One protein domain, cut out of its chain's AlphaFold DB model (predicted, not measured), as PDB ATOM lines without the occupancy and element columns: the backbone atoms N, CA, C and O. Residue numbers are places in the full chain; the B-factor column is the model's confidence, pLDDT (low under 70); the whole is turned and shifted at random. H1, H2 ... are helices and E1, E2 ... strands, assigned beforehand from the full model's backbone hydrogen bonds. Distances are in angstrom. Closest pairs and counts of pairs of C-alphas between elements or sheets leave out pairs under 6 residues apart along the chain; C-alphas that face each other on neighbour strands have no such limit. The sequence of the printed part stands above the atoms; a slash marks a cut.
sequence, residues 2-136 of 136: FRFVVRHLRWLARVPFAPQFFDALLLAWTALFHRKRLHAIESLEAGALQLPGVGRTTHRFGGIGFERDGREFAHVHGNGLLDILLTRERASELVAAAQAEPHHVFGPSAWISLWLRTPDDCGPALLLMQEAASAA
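This is residues 2 to 136 of the 136 residues of an uncharacterized protein of Verrucomicrobia bacterium (UniProt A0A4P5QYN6). A strongly twisted sheet of six strands has three helices over one face: H4 and H6 side by side over its E3 region, and H5 over the end made by E6 and E5. H3, with the short H1 and H2 near its first end, forms an arm off the sheet and joins this body where it meets the start of H4. The printed part has 135 residues with six named helices and six named strands, in the order H1 H2 H3 H4 E1 E2 E3 E4 H5 E5 E6 H6; the sheet runs E1 E2 E3 E4 E6 E5 and is antiparallel throughout. The class is mixed, helices and strands, and the whole is compact and rounded, with a radius of gyration of the C-alphas of 14.1 A and spans of 33 by 30 by 28 A.

The sheet holds E1, residues 54 to 58, E2, residues 64 to 68, E3, residues 71 to 76, E4, residues 81 to 85, E6, residues 107 to 115, and E5, residues 101 to 103. E1 to E4 form a meander, each strand the antiparallel neighbour of the one before, and each successive pair is a hairpin. N 55 and O 67 are 2.8 A apart across E1 and E2, N 66 and O 74 2.8 A across E2 and E3, and N 83 and O 75 2.8 A across E3 and E4, each within hydrogen-bond range. E4 and E6 pair likewise, with N 82 and O 114 at 2.8 A. E6 bends by 111 degrees at residue 110, and its hairpin with E5 has N 113 and O 101 at 2.9 A. H5, residues 88 to 96, lies over E6 and E5 at a height over the sheet of 7.7 A; its closest C-alphas to E6 are those of Arg 88 and Ala 110, 4.2 A. E4, H5 and E5 form a split strand-helix-strand unit, two strands running the same way with a helix between them in the chain and E6 between them in the sheet; its crossover is right-handed. H6, residues 119 to 135, lies over E3 on the same face as H5, at a height of 8.2 A, and runs along the strands, at 10 degrees to E3 on the local plane. H4, residues 35 to 48, is on that face too, at a height of 10.1 A, and touches H6 at a shallow tilt of 28 degrees, the same way; their closest C-alphas are those of Ala 40 and Pro 119, 4.2 A. H3, residues 18 to 33, touches H4 with residues 27 to 31 alone, at a steep tilt of 57 degrees, opposite ways; the C-alphas of Ala 31 and Leu 38 are closest, 5.8 A. H2, residues 10 to 14, and H3 only just touch, with 3 pairs of C-alphas within 8 A, and only at the corner, closest at Ala 13 and Pro 19, 6.0 A. H1, residues 2 to 8, and H3 are near each other, with 5 pairs of C-alphas within 10 A. Every O i to N i+4 pair is within hydrogen-bond range in H1, H3, H4 and H5; H6 has 11 of 13, and H2 has 0 of 1 but 2 of 2 O i to N i+3 pairs.

H1 begins at C-alpha 2, at (-31.605, -30.107, 14.772). H3 is 22.6 A from first to last C-alpha, H4 19.7 A and H5 12.1 A. E3 is 15.2 A long and E6 15.9 A, ending at C-alpha 115, at (-43.905, -27.722, 15.068). H6, the longest helix, is 25.4 A long, has a kink of 28 degrees near residue 126, and ends at C-alpha 135, at (-50.673, -26.035, 36.312).

The two C-alphas farthest apart are those of Leu 32 and Glu 89, 38.2 A. The printed part has no cut, and each link between successive named elements is tight. The mean pLDDT of the printed part is 92.7; residues 2 to 3, residue 5 and residue 136, the chain's last, are under 70.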
ATOM      1  N   PHE A   2     -31.426 -30.314  13.322       66.31
ATOM      2  CA  PHE A   2     -31.605 -30.107  14.772       66.31
ATOM      3  C   PHE A   2     -31.440 -31.385  15.623       66.31
ATOM      4  O   PHE A   2     -30.513 -31.491  16.420       66.31
ATOM      5  N   ARG A   3     -32.222 -32.434  15.336       67.62
ATOM      6  CA  ARG A   3     -32.134 -33.736  16.027       67.62
ATOM      7  C   ARG A   3     -30.761 -34.424  15.899       67.62
ATOM      8  O   ARG A   3     -30.368 -35.180  16.778       67.62
ATOM      9  N   PHE A   4     -30.015 -34.162  14.822       71.88
ATOM     10  CA  PHE A   4     -28.659 -34.693  14.642       71.88
ATOM     11  C   PHE A   4     -27.660 -33.986  15.563       71.88
ATOM     12  O   PHE A   4     -26.878 -34.664  16.225       71.88
ATOM     13  N   VAL A   5     -27.720 -32.653  15.645       69.25
ATOM     14  CA  VAL A   5     -26.863 -31.842  16.525       69.25
ATOM     15  C   VAL A   5     -27.122 -32.202  17.985       69.25
ATOM     16  O   VAL A   5     -26.191 -32.559  18.703       69.25
ATOM     17  N   VAL A   6     -28.391 -32.238  18.391       70.56
ATOM     18  CA  VAL A   6     -28.779 -32.603  19.760       70.56
ATOM     19  C   VAL A   6     -28.376 -34.040  20.106       70.56
ATOM     20  O   VAL A   6     -28.080 -34.323  21.260       70.56
ATOM     21  N   ARG A   7     -28.295 -34.962  19.137       73.00
ATOM     22  CA  ARG A   7     -27.885 -36.350  19.408       73.00
ATOM     23  C   ARG A   7     -26.368 -36.551  19.453       73.00
ATOM     24  O   ARG A   7     -25.897 -37.277  20.321       73.00
ATOM     25  N   HIS A   8     -25.607 -35.932  18.549       72.56
ATOM     26  CA  HIS A   8     -24.177 -36.240  18.372       72.56
ATOM     27  C   HIS A   8     -23.239 -35.159  18.920       72.56
ATOM     28  O   HIS A   8     -22.074 -35.439  19.184       72.56
ATOM     29  N   LEU A   9     -23.728 -33.936  19.142       77.00
ATOM     30  CA  LEU A   9     -22.925 -32.797  19.594       77.00
ATOM     31  C   LEU A   9     -23.360 -32.279  20.973       77.00
ATOM     32  O   LEU A   9     -23.142 -31.118  21.303       77.00
ATOM     33  N   ARG A  10     -23.918 -33.150  21.827       72.81
ATOM     34  CA  ARG A  10     -24.357 -32.808  23.201       72.81
ATOM     35  C   ARG A  10     -23.279 -32.139  24.050       72.81
ATOM     36  O   ARG A  10     -23.601 -31.397  24.970       72.81
ATOM     37  N   TRP A  11     -22.006 -32.406  23.767       78.88
ATOM     38  CA  TRP A  11     -20.884 -31.803  24.482       78.88
ATOM     39  C   TRP A  11     -20.799 -30.283  24.276       78.88
ATOM     40  O   TRP A  11     -20.370 -29.593  25.199       78.88
ATOM     41  N   LEU A  12     -21.274 -29.752  23.139       76.44
ATOM     42  CA  LEU A  12     -21.337 -28.307  22.881       76.44
ATOM     43  C   LEU A  12     -22.259 -27.585  23.864       76.44
ATOM     44  O   LEU A  12     -22.028 -26.423  24.169       76.44
ATOM     45  N   ALA A  13     -23.241 -28.280  24.445       78.19
ATOM     46  CA  ALA A  13     -24.107 -27.711  25.474       78.19
ATOM     47  C   ALA A  13     -23.374 -27.379  26.792       78.19
ATOM     48  O   ALA A  13     -23.965 -26.783  27.691       78.19
ATOM     49  N   ARG A  14     -22.099 -27.778  26.930       82.69
ATOM     50  CA  ARG A  14     -21.223 -27.409  28.053       82.69
ATOM     51  C   ARG A  14     -20.403 -26.148  27.780       82.69
ATOM     52  O   ARG A  14     -19.832 -25.600  28.716       82.69
ATOM     53  N   VAL A  15     -20.320 -25.713  26.523       88.50
ATOM     54  CA  VAL A  15     -19.608 -24.494  26.139       88.50
ATOM     55  C   VAL A  15     -20.551 -23.308  26.362       88.50
ATOM     56  O   VAL A  15     -21.652 -23.311  25.805       88.50
ATOM     57  N   PRO A  16     -20.160 -22.298  27.162       88.25
ATOM     58  CA  PRO A  16     -20.975 -21.103  27.356       88.25
ATOM     59  C   PRO A  16     -21.362 -20.461  26.018       88.25
ATOM     60  O   PRO A  16     -20.537 -20.381  25.111       88.25
ATOM     61  N   PHE A  17     -22.614 -20.016  25.898       89.38
ATOM     62  CA  PHE A  17     -23.184 -19.333  24.723       89.38
ATOM     63  C   PHE A  17     -23.293 -20.145  23.421       89.38
ATOM     64  O   PHE A  17     -23.971 -19.703  22.492       89.38
ATOM     65  N   ALA A  18     -22.687 -21.332  23.322       90.69
ATOM     66  CA  ALA A  18     -22.750 -22.135  22.102       90.69
ATOM     67  C   ALA A  18     -24.189 -22.540  21.708       90.69
ATOM     68  O   ALA A  18     -24.519 -22.418  20.526       90.69
ATOM     69  N   PRO A  19     -25.078 -22.957  22.637       91.31
ATOM     70  CA  PRO A  19     -26.474 -23.239  22.296       91.31
ATOM     71  C   PRO A  19     -27.235 -22.010  21.789       91.31
ATOM     72  O   PRO A  19     -27.982 -22.104  20.822       91.31
ATOM     73  N   GLN A  20     -26.997 -20.844  22.393       94.25
ATOM     74  CA  GLN A  20     -27.621 -19.577  22.012       94.25
ATOM     75  C   GLN A  20     -27.179 -19.154  20.611       94.25
ATOM     76  O   GLN A  20     -28.005 -18.776  19.786       94.25
ATOM     77  N   PHE A  21     -25.883 -19.270  20.318       95.06
ATOM     78  CA  PHE A  21     -25.356 -18.988  18.989       95.06
ATOM     79  C   PHE A  21     -25.930 -19.944  17.939       95.06
ATOM     80  O   PHE A  21     -26.347 -19.512  16.867       95.06
ATOM     81  N   PHE A  22     -26.000 -21.241  18.250       93.81
ATOM     82  CA  PHE A  22     -26.598 -22.222  17.350       93.81
ATOM     83  C   PHE A  22     -28.074 -21.922  17.072       93.81
ATOM     84  O   PHE A  22     -28.489 -21.945  15.915       93.81
ATOM     85  N   ASP A  23     -28.854 -21.598  18.101       95.88
ATOM     86  CA  ASP A  23     -30.257 -21.233  17.923       95.88
ATOM     87  C   ASP A  23     -30.426 -19.940  17.110       95.88
ATOM     88  O   ASP A  23     -31.259 -19.889  16.207       95.88
ATOM     89  N   ALA A  24     -29.556 -18.946  17.306       96.50
ATOM     90  CA  ALA A  24     -29.534 -17.745  16.473       96.50
ATOM     91  C   ALA A  24     -29.265 -18.065  14.990       96.50
ATOM     92  O   ALA A  24     -29.885 -17.467  14.110       96.50
ATOM     93  N   LEU A  25     -28.399 -19.042  14.689       97.00
ATOM     94  CA  LEU A  25     -28.206 -19.528  13.316       97.00
ATOM     95  C   LEU A  25     -29.459 -20.226  12.769       97.00
ATOM     96  O   LEU A  25     -29.787 -20.051  11.593       97.00
ATOM     97  N   LEU A  26     -30.181 -20.993  13.597       96.56
ATOM     98  CA  LEU A  26     -31.468 -21.581  13.204       96.56
ATOM     99  C   LEU A  26     -32.498 -20.497  12.891       96.56
ATOM    100  O   LEU A  26     -33.192 -20.603  11.880       96.56
ATOM    101  N   LEU A  27     -32.577 -19.460  13.724       97.38
ATOM    102  CA  LEU A  27     -33.487 -18.339  13.527       97.38
ATOM    103  C   LEU A  27     -33.138 -17.558  12.258       97.38
ATOM    104  O   LEU A  27     -34.023 -17.293  11.451       97.38
ATOM    105  N   ALA A  28     -31.857 -17.256  12.033       97.81
ATOM    106  CA  ALA A  28     -31.394 -16.591  10.816       97.81
ATOM    107  C   ALA A  28     -31.743 -17.409   9.561       97.81
ATOM    108  O   ALA A  28     -32.262 -16.868   8.583       97.81
ATOM    109  N   TRP A  29     -31.541 -18.729   9.603       97.69
ATOM    110  CA  TRP A  29     -31.954 -19.623   8.523       97.69
ATOM    111  C   TRP A  29     -33.476 -19.607   8.310       97.69
ATOM    112  O   TRP A  29     -33.952 -19.463   7.182       97.69
ATOM    113  N   THR A  30     -34.258 -19.711   9.384       97.69
ATOM    114  CA  THR A  30     -35.722 -19.610   9.336       97.69
ATOM    115  C   THR A  30     -36.182 -18.278   8.751       97.69
ATOM    116  O   THR A  30     -37.090 -18.264   7.923       97.69
ATOM    117  N   ALA A  31     -35.536 -17.170   9.102       96.69
ATOM    118  CA  ALA A  31     -35.872 -15.853   8.577       96.69
ATOM    119  C   ALA A  31     -35.621 -15.747   7.064       96.69
ATOM    120  O   ALA A  31     -36.452 -15.205   6.330       96.69
ATOM    121  N   LEU A  32     -34.512 -16.314   6.582       97.62
ATOM    122  CA  LEU A  32     -34.150 -16.287   5.165       97.62
ATOM    123  C   LEU A  32     -35.047 -17.191   4.307       97.62
ATOM    124  O   LEU A  32     -35.432 -16.797   3.205       97.62
ATOM    125  N   PHE A  33     -35.406 -18.381   4.803       97.62
ATOM    126  CA  PHE A  33     -36.015 -19.433   3.975       97.62
ATOM    127  C   PHE A  33     -37.445 -19.832   4.374       97.62
ATOM    128  O   PHE A  33     -38.144 -20.487   3.599       97.62
ATOM    129  N   HIS A  34     -37.920 -19.443   5.559       97.31
ATOM    130  CA  HIS A  34     -39.188 -19.906   6.135       97.31
ATOM    131  C   HIS A  34     -39.982 -18.768   6.796       97.31
ATOM    132  O   HIS A  34     -40.380 -18.857   7.954       97.31
ATOM    133  N   ARG A  35     -40.294 -17.710   6.039       96.56
ATOM    134  CA  ARG A  35     -41.002 -16.514   6.549       96.56
ATOM    135  C   ARG A  35     -42.297 -16.808   7.318       96.56
ATOM    136  O   ARG A  35     -42.533 -16.194   8.347       96.56
ATOM    137  N   LYS A  36     -43.119 -17.761   6.854       98.12
ATOM    138  CA  LYS A  36     -44.352 -18.163   7.568       98.12
ATOM    139  C   LYS A  36     -44.062 -18.726   8.958       98.12
ATOM    140  O   LYS A  36     -44.821 -18.480   9.884       98.12
ATOM    141  N   ARG A  37     -42.959 -19.461   9.096       98.38
ATOM    142  CA  ARG A  37     -42.510 -19.997  10.376       98.38
ATOM    143  C   ARG A  37     -41.966 -18.899  11.277       98.38
ATOM    144  O   ARG A  37     -42.281 -18.912  12.455       98.38
ATOM    145  N   LEU A  38     -41.189 -17.960  10.733       98.31
ATOM    146  CA  LEU A  38     -40.743 -16.799  11.505       98.31
ATOM    147  C   LEU A  38     -41.950 -16.047  12.086       98.31
ATOM    148  O   LEU A  38     -42.017 -15.858  13.292       98.31
ATOM    149  N   HIS A  39     -42.945 -15.746  11.245       98.31
ATOM    150  CA  HIS A  39     -44.186 -15.099  11.678       98.31
ATOM    151  C   HIS A  39     -44.923 -15.920  12.748       98.31
ATOM    152  O   HIS A  39     -45.474 -15.357  13.688       98.31
ATOM    153  N   ALA A  40     -44.936 -17.252  12.625       98.50
ATOM    154  CA  ALA A  40     -45.531 -18.130  13.630       98.50
ATOM    155  C   ALA A  40     -44.802 -18.044  14.981       98.50
ATOM    156  O   ALA A  40     -45.454 -17.965  16.012       98.50
ATOM    157  N   ILE A  41     -43.464 -18.009  14.986       98.50
ATOM    158  CA  ILE A  41     -42.670 -17.841  16.214       98.50
ATOM    159  C   ILE A  41     -42.978 -16.484  16.861       98.50
ATOM    160  O   ILE A  41     -43.264 -16.436  18.053       98.50
ATOM    161  N   GLU A  42     -42.985 -15.404  16.074       98.31
ATOM    162  CA  GLU A  42     -43.305 -14.047  16.549       98.31
ATOM    163  C   GLU A  42     -44.737 -13.960  17.106       98.31
ATOM    164  O   GLU A  42     -44.968 -13.367  18.159       98.31
ATOM    165  N   SER A  43     -45.701 -14.587  16.427       98.38
ATOM    166  CA  SER A  43     -47.111 -14.604  16.845       98.38
ATOM    167  C   SER A  43     -47.331 -15.435  18.103       98.38
ATOM    168  O   SER A  43     -48.081 -15.016  18.985       98.38
ATOM    169  N   LEU A  44     -46.671 -16.594  18.205       98.56
ATOM    170  CA  LEU A  44     -46.692 -17.412  19.413       98.56
ATOM    171  C   LEU A  44     -46.113 -16.623  20.586       98.56
ATOM    172  O   LEU A  44     -46.745 -16.557  21.631       98.56
ATOM    173  N   GLU A  45     -44.939 -16.014  20.414       98.44
ATOM    174  CA  GLU A  45     -44.307 -15.219  21.463       98.44
ATOM    175  C   GLU A  45     -45.227 -14.085  21.928       98.44
ATOM    176  O   GLU A  45     -45.490 -13.957  23.125       98.44
ATOM    177  N   ALA A  46     -45.769 -13.305  20.990       98.31
ATOM    178  CA  ALA A  46     -46.680 -12.215  21.309       98.31
ATOM    179  C   ALA A  46     -47.932 -12.706  22.051       98.31
ATOM    180  O   ALA A  46     -48.330 -12.088  23.038       98.31
ATOM    181  N   GLY A  47     -48.534 -13.814  21.609       98.31
ATOM    182  CA  GLY A  47     -49.717 -14.403  22.237       98.31
ATOM    183  C   GLY A  47     -49.435 -15.002  23.616       98.31
ATOM    184  O   GLY A  47     -50.220 -14.808  24.541       98.31
ATOM    185  N   ALA A  48     -48.297 -15.673  23.786       98.12
ATOM    186  CA  ALA A  48     -47.898 -16.286  25.047       98.12
ATOM    187  C   ALA A  48     -47.697 -15.235  26.141       98.12
ATOM    188  O   ALA A  48     -48.108 -15.444  27.278       98.12
ATOM    189  N   LEU A  49     -47.140 -14.073  25.789       98.00
ATOM    190  CA  LEU A  49     -46.948 -12.959  26.721       98.00
ATOM    191  C   LEU A  49     -48.246 -12.226  27.095       98.00
ATOM    192  O   LEU A  49     -48.228 -11.393  27.996       98.00
ATOM    193  N   GLN A  50     -49.375 -12.535  26.445       97.88
ATOM    194  CA  GLN A  50     -50.698 -12.086  26.897       97.88
ATOM    195  C   GLN A  50     -51.314 -13.026  27.942       97.88
ATOM    196  O   GLN A  50     -52.329 -12.682  28.551       97.88
ATOM    197  N   LEU A  51     -50.743 -14.216  28.159       97.00
ATOM    198  CA  LEU A  51     -51.254 -15.152  29.153       97.00
ATOM    199  C   LEU A  51     -50.955 -14.634  30.575       97.00
ATOM    200  O   LEU A  51     -49.823 -14.233  30.863       97.00
ATOM    201  N   PRO A  52     -51.931 -14.657  31.503       95.31
ATOM    202  CA  PRO A  52     -51.734 -14.133  32.851       95.31
ATOM    203  C   PRO A  52     -50.592 -14.830  33.601       95.31
ATOM    204  O   PRO A  52     -50.632 -16.043  33.824       95.31
ATOM    205  N   GLY A  53     -49.609 -14.043  34.042       94.69
ATOM    206  CA  GLY A  53     -48.460 -14.522  34.817       94.69
ATOM    207  C   GLY A  53     -47.343 -15.162  33.987       94.69
ATOM    208  O   GLY A  53     -46.388 -15.661  34.575       94.69
ATOM    209  N   VAL A  54     -47.441 -15.149  32.654       97.81
ATOM    210  CA  VAL A  54     -46.396 -15.678  31.769       97.81
ATOM    211  C   VAL A  54     -45.375 -14.590  31.442       97.81
ATOM    212  O   VAL A  54     -45.713 -13.521  30.938       97.81
ATOM    213  N   GLY A  55     -44.108 -14.880  31.727       97.62
ATOM    214  CA  GLY A  55     -42.955 -14.055  31.389       97.62
ATOM    215  C   GLY A  55     -42.087 -14.684  30.300       97.62
ATOM    216  O   GLY A  55     -42.147 -15.886  30.036       97.62
ATOM    217  N   ARG A  56     -41.244 -13.853  29.677       97.62
ATOM    218  CA  ARG A  56     -40.199 -14.292  28.744       97.62
ATOM    219  C   ARG A  56     -38.909 -14.591  29.501       97.62
ATOM    220  O   ARG A  56     -38.473 -13.775  30.309       97.62
ATOM    221  N   THR A  57     -38.238 -15.676  29.135       96.81
ATOM    222  CA  THR A  57     -36.892 -16.020  29.608       96.81
ATOM    223  C   THR A  57     -36.003 -16.513  28.464       96.81
ATOM    224  O   THR A  57     -36.442 -16.657  27.320       96.81
ATOM    225  N   THR A  58     -34.717 -16.727  28.737       94.81
ATOM    226  CA  THR A  58     -33.790 -17.322  27.761       94.81
ATOM    227  C   THR A  58     -33.661 -18.807  28.040       94.81
ATOM    228  O   THR A  58     -33.155 -19.189  29.097       94.81
ATOM    229  N   HIS A  59     -34.043 -19.646  27.078       95.06
ATOM    230  CA  HIS A  59     -33.897 -21.083  27.252       95.06
ATOM    231  C   HIS A  59     -32.410 -21.473  27.282       95.06
ATOM    232  O   HIS A  59     -31.599 -21.037  26.453       95.06
ATOM    233  N   ARG A  60     -32.027 -22.331  28.236       91.50
ATOM    234  CA  ARG A  60     -30.622 -22.724  28.458       91.50
ATOM    235  C   ARG A  60     -29.963 -23.310  27.204       91.50
ATOM    236  O   ARG A  60     -28.764 -23.105  27.002       91.50
ATOM    237  N   PHE A  61     -30.723 -24.037  26.384       91.19
ATOM    238  CA  PHE A  61     -30.232 -24.660  25.152       91.19
ATOM    239  C   PHE A  61     -30.478 -23.818  23.886       91.19
ATOM    240  O   PHE A  61     -30.381 -24.343  22.779       91.19
ATOM    241  N   GLY A  62     -30.710 -22.510  24.049       93.69
ATOM    242  CA  GLY A  62     -31.046 -21.590  22.964       93.69
ATOM    243  C   GLY A  62     -32.547 -21.582  22.673       93.69
ATOM    244  O   GLY A  62     -33.239 -22.551  22.964       93.69
ATOM    245  N   GLY A  63     -33.050 -20.487  22.114       96.38
ATOM    246  CA  GLY A  63     -34.481 -20.263  21.922       96.38
ATOM    247  C   GLY A  63     -35.087 -19.328  22.964       96.38
ATOM    248  O   GLY A  63     -34.418 -18.834  23.879       96.38
ATOM    249  N   ILE A  64     -36.379 -19.075  22.796       98.12
ATOM    250  CA  ILE A  64     -37.181 -18.216  23.664       98.12
ATOM    251  C   ILE A  64     -37.883 -19.117  24.671       98.12
ATOM    252  O   ILE A  64     -38.647 -19.991  24.272       98.12
ATOM    253  N   GLY A  65     -37.608 -18.922  25.959       98.00
ATOM    254  CA  GLY A  65     -38.311 -19.609  27.035       98.00
ATOM    255  C   GLY A  65     -39.510 -18.802  27.523       98.00
ATOM    256  O   GLY A  65     -39.520 -17.570  27.449       98.00
ATOM    257  N   PHE A  66     -40.494 -19.506  28.067       98.38
ATOM    258  CA  PHE A  66     -41.665 -18.955  28.733       98.38
ATOM    259  C   PHE A  66     -41.739 -19.524  30.143       98.38
ATOM    260  O   PHE A  66     -41.670 -20.740  30.344       98.38
ATOM    261  N   GLU A  67     -41.868 -18.636  31.118       97.50
ATOM    262  CA  GLU A  67     -41.869 -18.992  32.529       97.50
ATOM    263  C   GLU A  67     -43.080 -18.427  33.257       97.50
ATOM    264  O   GLU A  67     -43.649 -17.411  32.864       97.50
ATOM    265  N   ARG A  68     -43.453 -19.094  34.345       96.06
ATOM    266  CA  ARG A  68     -44.404 -18.603  35.340       96.06
ATOM    267  C   ARG A  68     -43.768 -18.781  36.707       96.06
ATOM    268  O   ARG A  68     -43.178 -19.825  36.969       96.06
ATOM    269  N   ASP A  69     -43.817 -17.747  37.542       93.38
ATOM    270  CA  ASP A  69     -43.236 -17.762  38.894       93.38
ATOM    271  C   ASP A  69     -41.767 -18.251  38.929       93.38
ATOM    272  O   ASP A  69     -41.332 -18.972  39.829       93.38
ATOM    273  N   GLY A  70     -40.989 -17.873  37.903       92.69
ATOM    274  CA  GLY A  70     -39.574 -18.234  37.745       92.69
ATOM    275  C   GLY A  70     -39.313 -19.680  37.304       92.69
ATOM    276  O   GLY A  70     -38.173 -20.145  37.375       92.69
ATOM    277  N   ARG A  71     -40.343 -20.418  36.874       94.88
ATOM    278  CA  ARG A  71     -40.232 -21.785  36.350       94.88
ATOM    279  C   ARG A  71     -40.576 -21.819  34.869       94.88
ATOM    280  O   ARG A  71     -41.697 -21.497  34.481       94.88
ATOM    281  N   GLU A  72     -39.617 -22.234  34.046       97.19
ATOM    282  CA  GLU A  72     -39.846 -22.442  32.616       97.19
ATOM    283  C   GLU A  72     -40.820 -23.611  32.401       97.19
ATOM    284  O   GLU A  72     -40.583 -24.717  32.893       97.19
ATOM    285  N   PHE A  73     -41.895 -23.365  31.652       97.25
ATOM    286  CA  PHE A  73     -42.891 -24.379  31.293       97.25
ATOM    287  C   PHE A  73     -43.008 -24.584  29.777       97.25
ATOM    288  O   PHE A  73     -43.629 -25.548  29.341       97.25
ATOM    289  N   ALA A  74     -42.429 -23.706  28.958       97.94
ATOM    290  CA  ALA A  74     -42.372 -23.883  27.513       97.94
ATOM    291  C   ALA A  74     -41.156 -23.171  26.918       97.94
ATOM    292  O   ALA A  74     -40.654 -22.207  27.494       97.94
ATOM    293  N   HIS A  75     -40.699 -23.601  25.746       98.25
ATOM    294  CA  HIS A  75     -39.709 -22.867  24.963       98.25
ATOM    295  C   HIS A  75     -39.851 -23.140  23.468       98.25
ATOM    296  O   HIS A  75     -40.241 -24.227  23.057       98.25
ATOM    297  N   VAL A  76     -39.511 -22.151  22.642       98.38
ATOM    298  CA  VAL A  76     -39.481 -22.277  21.182       98.38
ATOM    299  C   VAL A  76     -38.081 -22.008  20.639       98.38
ATOM    300  O   VAL A  76     -37.448 -21.002  20.961       98.38
ATOM    301  N   HIS A  77     -37.600 -22.910  19.791       97.69
ATOM    302  CA  HIS A  77     -36.324 -22.793  19.090       97.69
ATOM    303  C   HIS A  77     -36.467 -22.037  17.763       97.69
ATOM    304  O   HIS A  77     -37.524 -22.043  17.129       97.69
ATOM    305  N   GLY A  78     -35.372 -21.458  17.261       97.00
ATOM    306  CA  GLY A  78     -35.340 -20.687  16.010       97.00
ATOM    307  C   GLY A  78     -35.739 -21.477  14.757       97.00
ATOM    308  O   GLY A  78     -36.024 -20.897  13.712       97.00
ATOM    309  N   ASN A  79     -35.804 -22.808  14.835       96.50
ATOM    310  CA  ASN A  79     -36.331 -23.678  13.782       96.50
ATOM    311  C   ASN A  79     -37.849 -23.927  13.872       96.50
ATOM    312  O   ASN A  79     -38.344 -24.698  13.045       96.50
ATOM    313  N   GLY A  80     -38.555 -23.306  14.824       97.56
ATOM    314  CA  GLY A  80     -39.998 -23.427  15.063       97.56
ATOM    315  C   GLY A  80     -40.418 -24.649  15.878       97.56
ATOM    316  O   GLY A  80     -41.600 -24.979  15.877       97.56
ATOM    317  N   LEU A  81     -39.484 -25.348  16.526       97.69
ATOM    318  CA  LEU A  81     -39.831 -26.410  17.467       97.69
ATOM    319  C   LEU A  81     -40.231 -25.780  18.802       97.69
ATOM    320  O   LEU A  81     -39.400 -25.131  19.433       97.69
ATOM    321  N   LEU A  82     -41.490 -25.955  19.186       98.25
ATOM    322  CA  LEU A  82     -42.055 -25.537  20.462       98.25
ATOM    323  C   LEU A  82     -42.145 -26.752  21.382       98.25
ATOM    324  O   LEU A  82     -42.816 -27.726  21.048       98.25
ATOM    325  N   ASP A  83     -41.519 -26.674  22.543       97.69
ATOM    326  CA  ASP A  83     -41.603 -27.678  23.591       97.69
ATOM    327  C   ASP A  83     -42.438 -27.128  24.758       97.69
ATOM    328  O   ASP A  83     -42.253 -25.984  25.174       97.69
ATOM    329  N   ILE A  84     -43.385 -27.923  25.270       97.62
ATOM    330  CA  ILE A  84     -44.310 -27.533  26.352       97.62
ATOM    331  C   ILE A  84     -44.310 -28.610  27.436       97.62
ATOM    332  O   ILE A  84     -44.430 -29.799  27.132       97.62
ATOM    333  N   LEU A  85     -44.212 -28.190  28.694       96.88
ATOM    334  CA  LEU A  85     -44.356 -29.021  29.880       96.88
ATOM    335  C   LEU A  85     -45.829 -29.102  30.298       96.88
ATOM    336  O   LEU A  85     -46.443 -28.094  30.636       96.88
ATOM    337  N   LEU A  86     -46.377 -30.312  30.319       95.81
ATOM    338  CA  LEU A  86     -47.733 -30.623  30.779       95.81
ATOM    339  C   LEU A  86     -47.684 -31.642  31.927       95.81
ATOM    340  O   LEU A  86     -46.613 -32.003  32.417       95.81
ATOM    341  N   THR A  87     -48.836 -32.160  32.354       94.56
ATOM    342  CA  THR A  87     -48.859 -33.396  33.148       94.56
ATOM    343  C   THR A  87     -48.459 -34.589  32.277       94.56
ATOM    344  O   THR A  87     -48.605 -34.577  31.050       94.56
ATOM    345  N   ARG A  88     -47.937 -35.652  32.897       93.69
ATOM    346  CA  ARG A  88     -47.482 -36.842  32.163       93.69
ATOM    347  C   ARG A  88     -48.647 -37.546  31.465       93.69
ATOM    348  O   ARG A  88     -48.480 -38.068  30.362       93.69
ATOM    349  N   GLU A  89     -49.808 -37.543  32.104       94.62
ATOM    350  CA  GLU A  89     -51.060 -38.094  31.598       94.62
ATOM    351  C   GLU A  89     -51.477 -37.334  30.338       94.62
ATOM    352  O   GLU A  89     -51.605 -37.935  29.270       94.62
ATOM    353  N   ARG A  90     -51.544 -35.999  30.424       95.56
ATOM    354  CA  ARG A  90     -51.941 -35.143  29.304       95.56
ATOM    355  C   ARG A  90     -50.975 -35.228  28.127       95.56
ATOM    356  O   ARG A  90     -51.401 -35.357  26.980       95.56
ATOM    357  N   ALA A  91     -49.671 -35.202  28.398       95.62
ATOM    358  CA  ALA A  91     -48.648 -35.378  27.372       95.62
ATOM    359  C   ALA A  91     -48.811 -36.720  26.637       95.62
ATOM    360  O   ALA A  91     -48.726 -36.776  25.409       95.62
ATOM    361  N   SER A  92     -49.098 -37.796  27.377       95.00
ATOM    362  CA  SER A  92     -49.290 -39.131  26.801       95.00
ATOM    363  C   SER A  92     -50.547 -39.207  25.930       95.00
ATOM    364  O   SER A  92     -50.496 -39.804  24.856       95.00
ATOM    365  N   GLU A  93     -51.647 -38.572  26.345       96.12
ATOM    366  CA  GLU A  93     -52.879 -38.469  25.551       96.12
ATOM    367  C   GLU A  93     -52.652 -37.745  24.219       96.12
ATOM    368  O   GLU A  93     -53.041 -38.250  23.166       96.12
ATOM    369  N   LEU A  94     -51.990 -36.583  24.250       96.19
ATOM    370  CA  LEU A  94     -51.726 -35.778  23.053       96.19
ATOM    371  C   LEU A  94     -50.829 -36.514  22.054       96.19
ATOM    372  O   LEU A  94     -51.079 -36.473  20.846       96.19
ATOM    373  N   VAL A  95     -49.816 -37.225  22.554       95.06
ATOM    374  CA  VAL A  95     -48.934 -38.060  21.731       95.06
ATOM    375  C   VAL A  95     -49.694 -39.247  21.137       95.06
ATOM    376  O   VAL A  95     -49.567 -39.515  19.943       95.06
ATOM    377  N   ALA A  96     -50.512 -39.947  21.930       94.81
ATOM    378  CA  ALA A  96     -51.314 -41.074  21.448       94.81
ATOM    379  C   ALA A  96     -52.339 -40.649  20.382       94.81
ATOM    380  O   ALA A  96     -52.610 -41.404  19.450       94.81
ATOM    381  N   ALA A  97     -52.864 -39.426  20.489       95.25
ATOM    382  CA  ALA A  97     -53.784 -38.835  19.524       95.25
ATOM    383  C   ALA A  97     -53.094 -38.194  18.302       95.25
ATOM    384  O   ALA A  97     -53.781 -37.594  17.477       95.25
ATOM    385  N   ALA A  98     -51.762 -38.288  18.184       92.81
ATOM    386  CA  ALA A  98     -50.961 -37.649  17.132       92.81
ATOM    387  C   ALA A  98     -51.147 -36.118  17.030       92.81
ATOM    388  O   ALA A  98     -50.944 -35.528  15.969       92.81
ATOM    389  N   GLN A  99     -51.516 -35.472  18.139       91.62
ATOM    390  CA  GLN A  99     -51.646 -34.015  18.242       91.62
ATOM    391  C   GLN A  99     -50.327 -33.346  18.645       91.62
ATOM    392  O   GLN A  99     -50.164 -32.145  18.448       91.62
ATOM    393  N   ALA A 100     -49.377 -34.119  19.181       93.88
ATOM    394  CA  ALA A 100     -48.024 -33.676  19.491       93.88
ATOM    395  C   ALA A 100     -46.998 -34.802  19.277       93.88
ATOM    396  O   ALA A 100     -47.342 -35.985  19.267       93.88
ATOM    397  N   GLU A 101     -45.724 -34.438  19.131       92.12
ATOM    398  CA  GLU A 101     -44.613 -35.390  19.106       92.12
ATOM    399  C   GLU A 101     -44.067 -35.611  20.532       92.12
ATOM    400  O   GLU A 101     -44.066 -34.682  21.347       92.12
ATOM    401  N   PRO A 102     -43.561 -36.814  20.870       89.06
ATOM    402  CA  PRO A 102     -42.785 -37.000  22.094       89.06
ATOM    403  C   PRO A 102     -41.583 -36.052  22.116       89.06
ATOM    404  O   PRO A 102     -40.926 -35.886  21.083       89.06
ATOM    405  N   HIS A 103     -41.237 -35.513  23.290       85.88
ATOM    406  CA  HIS A 103     -40.106 -34.595  23.404       85.88
ATOM    407  C   HIS A 103     -38.831 -35.183  22.797       85.88
ATOM    408  O   HIS A 103     -38.374 -36.273  23.160       85.88
ATOM    409  N   HIS A 104     -38.213 -34.432  21.892       79.00
ATOM    410  CA  HIS A 104     -37.141 -34.926  21.033       79.00
ATOM    411  C   HIS A 104     -35.872 -35.395  21.784       79.00
ATOM    412  O   HIS A 104     -35.091 -36.172  21.223       79.00
ATOM    413  N   VAL A 105     -35.667 -34.958  23.039       77.81
ATOM    414  CA  VAL A 105     -34.574 -35.416  23.931       77.81
ATOM    415  C   VAL A 105     -35.031 -36.427  24.978       77.81
ATOM    416  O   VAL A 105     -34.300 -37.371  25.271       77.81
ATOM    417  N   PHE A 106     -36.207 -36.213  25.572       71.69
ATOM    418  CA  PHE A 106     -36.656 -36.959  26.755       71.69
ATOM    419  C   PHE A 106     -37.525 -38.167  26.391       71.69
ATOM    420  O   PHE A 106     -37.767 -39.018  27.244       71.69
ATOM    421  N   GLY A 107     -37.960 -38.278  25.132       78.19
ATOM    422  CA  GLY A 107     -38.911 -39.299  24.713       78.19
ATOM    423  C   GLY A 107     -40.254 -39.131  25.438       78.19
ATOM    424  O   GLY A 107     -40.657 -37.996  25.708       78.19
ATOM    425  N   PRO A 108     -40.955 -40.234  25.764       80.69
ATOM    426  CA  PRO A 108     -42.187 -40.199  26.549       80.69
ATOM    427  C   PRO A 108     -41.956 -39.576  27.934       80.69
ATOM    428  O   PRO A 108     -41.404 -40.196  28.849       80.69
ATOM    429  N   SER A 109     -42.374 -38.323  28.082       90.25
ATOM    430  CA  SER A 109     -42.197 -37.517  29.287       90.25
ATOM    431  C   SER A 109     -43.373 -36.553  29.449       90.25
ATOM    432  O   SER A 109     -44.317 -36.590  28.669       90.25
ATOM    433  N   ALA A 110     -43.313 -35.701  30.469       94.12
ATOM    434  CA  ALA A 110     -44.246 -34.593  30.646       94.12
ATOM    435  C   ALA A 110     -44.068 -33.482  29.588       94.12
ATOM    436  O   ALA A 110     -44.947 -32.645  29.422       94.12
ATOM    437  N   TRP A 111     -42.942 -33.484  28.865       96.38
ATOM    438  CA  TRP A 111     -42.696 -32.577  27.752       96.38
ATOM    439  C   TRP A 111     -43.223 -33.160  26.440       96.38
ATOM    440  O   TRP A 111     -42.963 -34.327  26.117       96.38
ATOM    441  N   ILE A 112     -43.892 -32.314  25.664       96.50
ATOM    442  CA  ILE A 112     -44.302 -32.578  24.281       96.50
ATOM    443  C   ILE A 112     -43.640 -31.585  23.332       96.50
ATOM    444  O   ILE A 112     -43.281 -30.486  23.748       96.50
ATOM    445  N   SER A 113     -43.523 -31.966  22.062       96.69
ATOM    446  CA  SER A 113     -43.007 -31.120  20.988       96.69
ATOM    447  C   SER A 113     -44.095 -30.828  19.946       96.69
ATOM    448  O   SER A 113     -44.794 -31.734  19.484       96.69
ATOM    449  N   LEU A 114     -44.199 -29.571  19.524       96.75
ATOM    450  CA  LEU A 114     -45.062 -29.076  18.452       96.75
ATOM    451  C   LEU A 114     -44.218 -28.330  17.417       96.75
ATOM    452  O   LEU A 114     -43.267 -27.627  17.752       96.75
ATOM    453  N   TRP A 115     -44.574 -28.455  16.140       97.19
ATOM    454  CA  TRP A 115     -43.905 -27.722  15.068       97.19
ATOM    455  C   TRP A 115     -44.735 -26.525  14.635       97.19
ATOM    456  O   TRP A 115     -45.773 -26.698  14.001       97.19
ATOM    457  N   LEU A 116     -44.216 -25.323  14.858       97.75
ATOM    458  CA  LEU A 116     -44.722 -24.118  14.218       97.75
ATOM    459  C   LEU A 116     -44.222 -24.080  12.775       97.75
ATOM    460  O   LEU A 116     -43.034 -23.891  12.493       97.75
ATOM    461  N   ARG A 117     -45.124 -24.293  11.823       96.81
ATOM    462  CA  ARG A 117     -44.833 -24.209  10.384       96.81
ATOM    463  C   ARG A 117     -45.435 -22.943   9.797       96.81
ATOM    464  O   ARG A 117     -44.845 -22.349   8.892       96.81
ATOM    465  N   THR A 118     -46.586 -22.548  10.322       97.62
ATOM    466  CA  THR A 118     -47.397 -21.420   9.885       97.62
ATOM    467  C   THR A 118     -48.092 -20.759  11.079       97.62
ATOM    468  O   THR A 118     -48.183 -21.368  12.143       97.62
ATOM    469  N   PRO A 119     -48.596 -19.523  10.928       96.94
ATOM    470  CA  PRO A 119     -49.323 -18.849  12.003       96.94
ATOM    471  C   PRO A 119     -50.565 -19.610  12.492       96.94
ATOM    472  O   PRO A 119     -50.908 -19.501  13.665       96.94
ATOM    473  N   ASP A 120     -51.184 -20.436  11.644       96.94
ATOM    474  CA  ASP A 120     -52.364 -21.241  11.997       96.94
ATOM    475  C   ASP A 120     -52.070 -22.258  13.118       96.94
ATOM    476  O   ASP A 120     -52.962 -22.625  13.880       96.94
ATOM    477  N   ASP A 121     -50.800 -22.649  13.281       97.31
ATOM    478  CA  ASP A 121     -50.356 -23.550  14.349       97.31
ATOM    479  C   ASP A 121     -50.360 -22.864  15.735       97.31
ATOM    480  O   ASP A 121     -50.333 -23.538  16.767       97.31
ATOM    481  N   CYS A 122     -50.411 -21.524  15.787       97.81
ATOM    482  CA  CYS A 122     -50.290 -20.765  17.036       97.81
ATOM    483  C   CYS A 122     -51.519 -20.910  17.935       97.81
ATOM    484  O   CYS A 122     -51.368 -20.964  19.150       97.81
ATOM    485  N   GLY A 123     -52.728 -20.985  17.371       97.69
ATOM    486  CA  GLY A 123     -53.963 -21.092  18.158       97.69
ATOM    487  C   GLY A 123     -53.971 -22.328  19.068       97.69
ATOM    488  O   GLY A 123     -54.035 -22.179  20.290       97.69
ATOM    489  N   PRO A 124     -53.836 -23.546  18.506       96.69
ATOM    490  CA  PRO A 124     -53.722 -24.771  19.296       96.69
ATOM    491  C   PRO A 124     -52.539 -24.755  20.275       96.69
ATOM    492  O   PRO A 124     -52.682 -25.193  21.415       96.69
ATOM    493  N   ALA A 125     -51.388 -24.215  19.861       97.94
ATOM    494  CA  ALA A 125     -50.208 -24.114  20.716       97.94
ATOM    495  C   ALA A 125     -50.443 -23.217  21.942       97.94
ATOM    496  O   ALA A 125     -50.110 -23.605  23.060       97.94
ATOM    497  N   LEU A 126     -51.066 -22.050  21.759       98.38
ATOM    498  CA  LEU A 126     -51.367 -21.114  22.844       98.38
ATOM    499  C   LEU A 126     -52.384 -21.679  23.838       98.38
ATOM    500  O   LEU A 126     -52.248 -21.436  25.034       98.38
ATOM    501  N   LEU A 127     -53.356 -22.474  23.377       97.56
ATOM    502  CA  LEU A 127     -54.288 -23.171  24.270       97.56
ATOM    503  C   LEU A 127     -53.554 -24.160  25.186       97.56
ATOM    504  O   LEU A 127     -53.803 -24.187  26.390       97.56
ATOM    505  N   LEU A 128     -52.607 -24.925  24.638       97.50
ATOM    506  CA  LEU A 128     -51.782 -25.843  25.427       97.50
ATOM    507  C   LEU A 128     -50.834 -25.096  26.373       97.50
ATOM    508  O   LEU A 128     -50.634 -25.528  27.505       97.50
ATOM    509  N   MET A 129     -50.285 -23.954  25.952       97.75
ATOM    510  CA  MET A 129     -49.478 -23.101  26.830       97.75
ATOM    511  C   MET A 129     -50.306 -22.507  27.970       97.75
ATOM    512  O   MET A 129     -49.814 -22.420  29.090       97.75
ATOM    513  N   GLN A 130     -51.560 -22.127  27.720       97.19
ATOM    514  CA  GLN A 130     -52.472 -21.646  28.756       97.19
ATOM    515  C   GLN A 130     -52.820 -22.750  29.765       97.19
ATOM    516  O   GLN A 130     -52.841 -22.492  30.971       97.19
ATOM    517  N   GLU A 131     -53.062 -23.975  29.287       95.88
ATOM    518  CA  GLU A 131     -53.252 -25.161  30.131       95.88
ATOM    519  C   GLU A 131     -52.014 -25.400  31.013       95.88
ATOM    520  O   GLU A 131     -52.129 -25.450  32.239       95.88
ATOM    521  N   ALA A 132     -50.823 -25.446  30.405       95.31
ATOM    522  CA  ALA A 132     -49.547 -25.630  31.097       95.31
ATOM    523  C   ALA A 132     -49.284 -24.543  32.150       95.31
ATOM    524  O   ALA A 132     -48.962 -24.843  33.298       95.31
ATOM    525  N   ALA A 133     -49.483 -23.276  31.782       92.81
ATOM    526  CA  ALA A 133     -49.274 -22.137  32.668       92.81
ATOM    527  C   ALA A 133     -50.267 -22.096  33.838       92.81
ATOM    528  O   ALA A 133     -50.014 -21.392  34.807       92.81
ATOM    529  N   SER A 134     -51.399 -22.796  33.763       88.12
ATOM    530  CA  SER A 134     -52.360 -22.880  34.872       88.12
ATOM    531  C   SER A 134     -52.000 -23.978  35.881       88.12
ATOM    532  O   SER A 134     -52.530 -23.981  36.990       88.12
ATOM    533  N   ALA A 135     -51.119 -24.906  35.497       77.31
ATOM    534  CA  ALA A 135     -50.673 -26.035  36.312       77.31
ATOM    535  C   ALA A 135     -49.237 -25.879  36.862       77.31
ATOM    536  O   ALA A 135     -48.814 -26.711  37.668       77.31
ATOM    537  N   ALA A 136     -48.499 -24.860  36.404       63.03
ATOM    538  CA  ALA A 136     -47.114 -24.544  36.785       63.03
ATOM    539  C   ALA A 136     -47.026 -23.749  38.097       63.03
ATOM    540  O   ALA A 136     -46.095 -24.048  38.892       63.03
TER     541      ALA A 136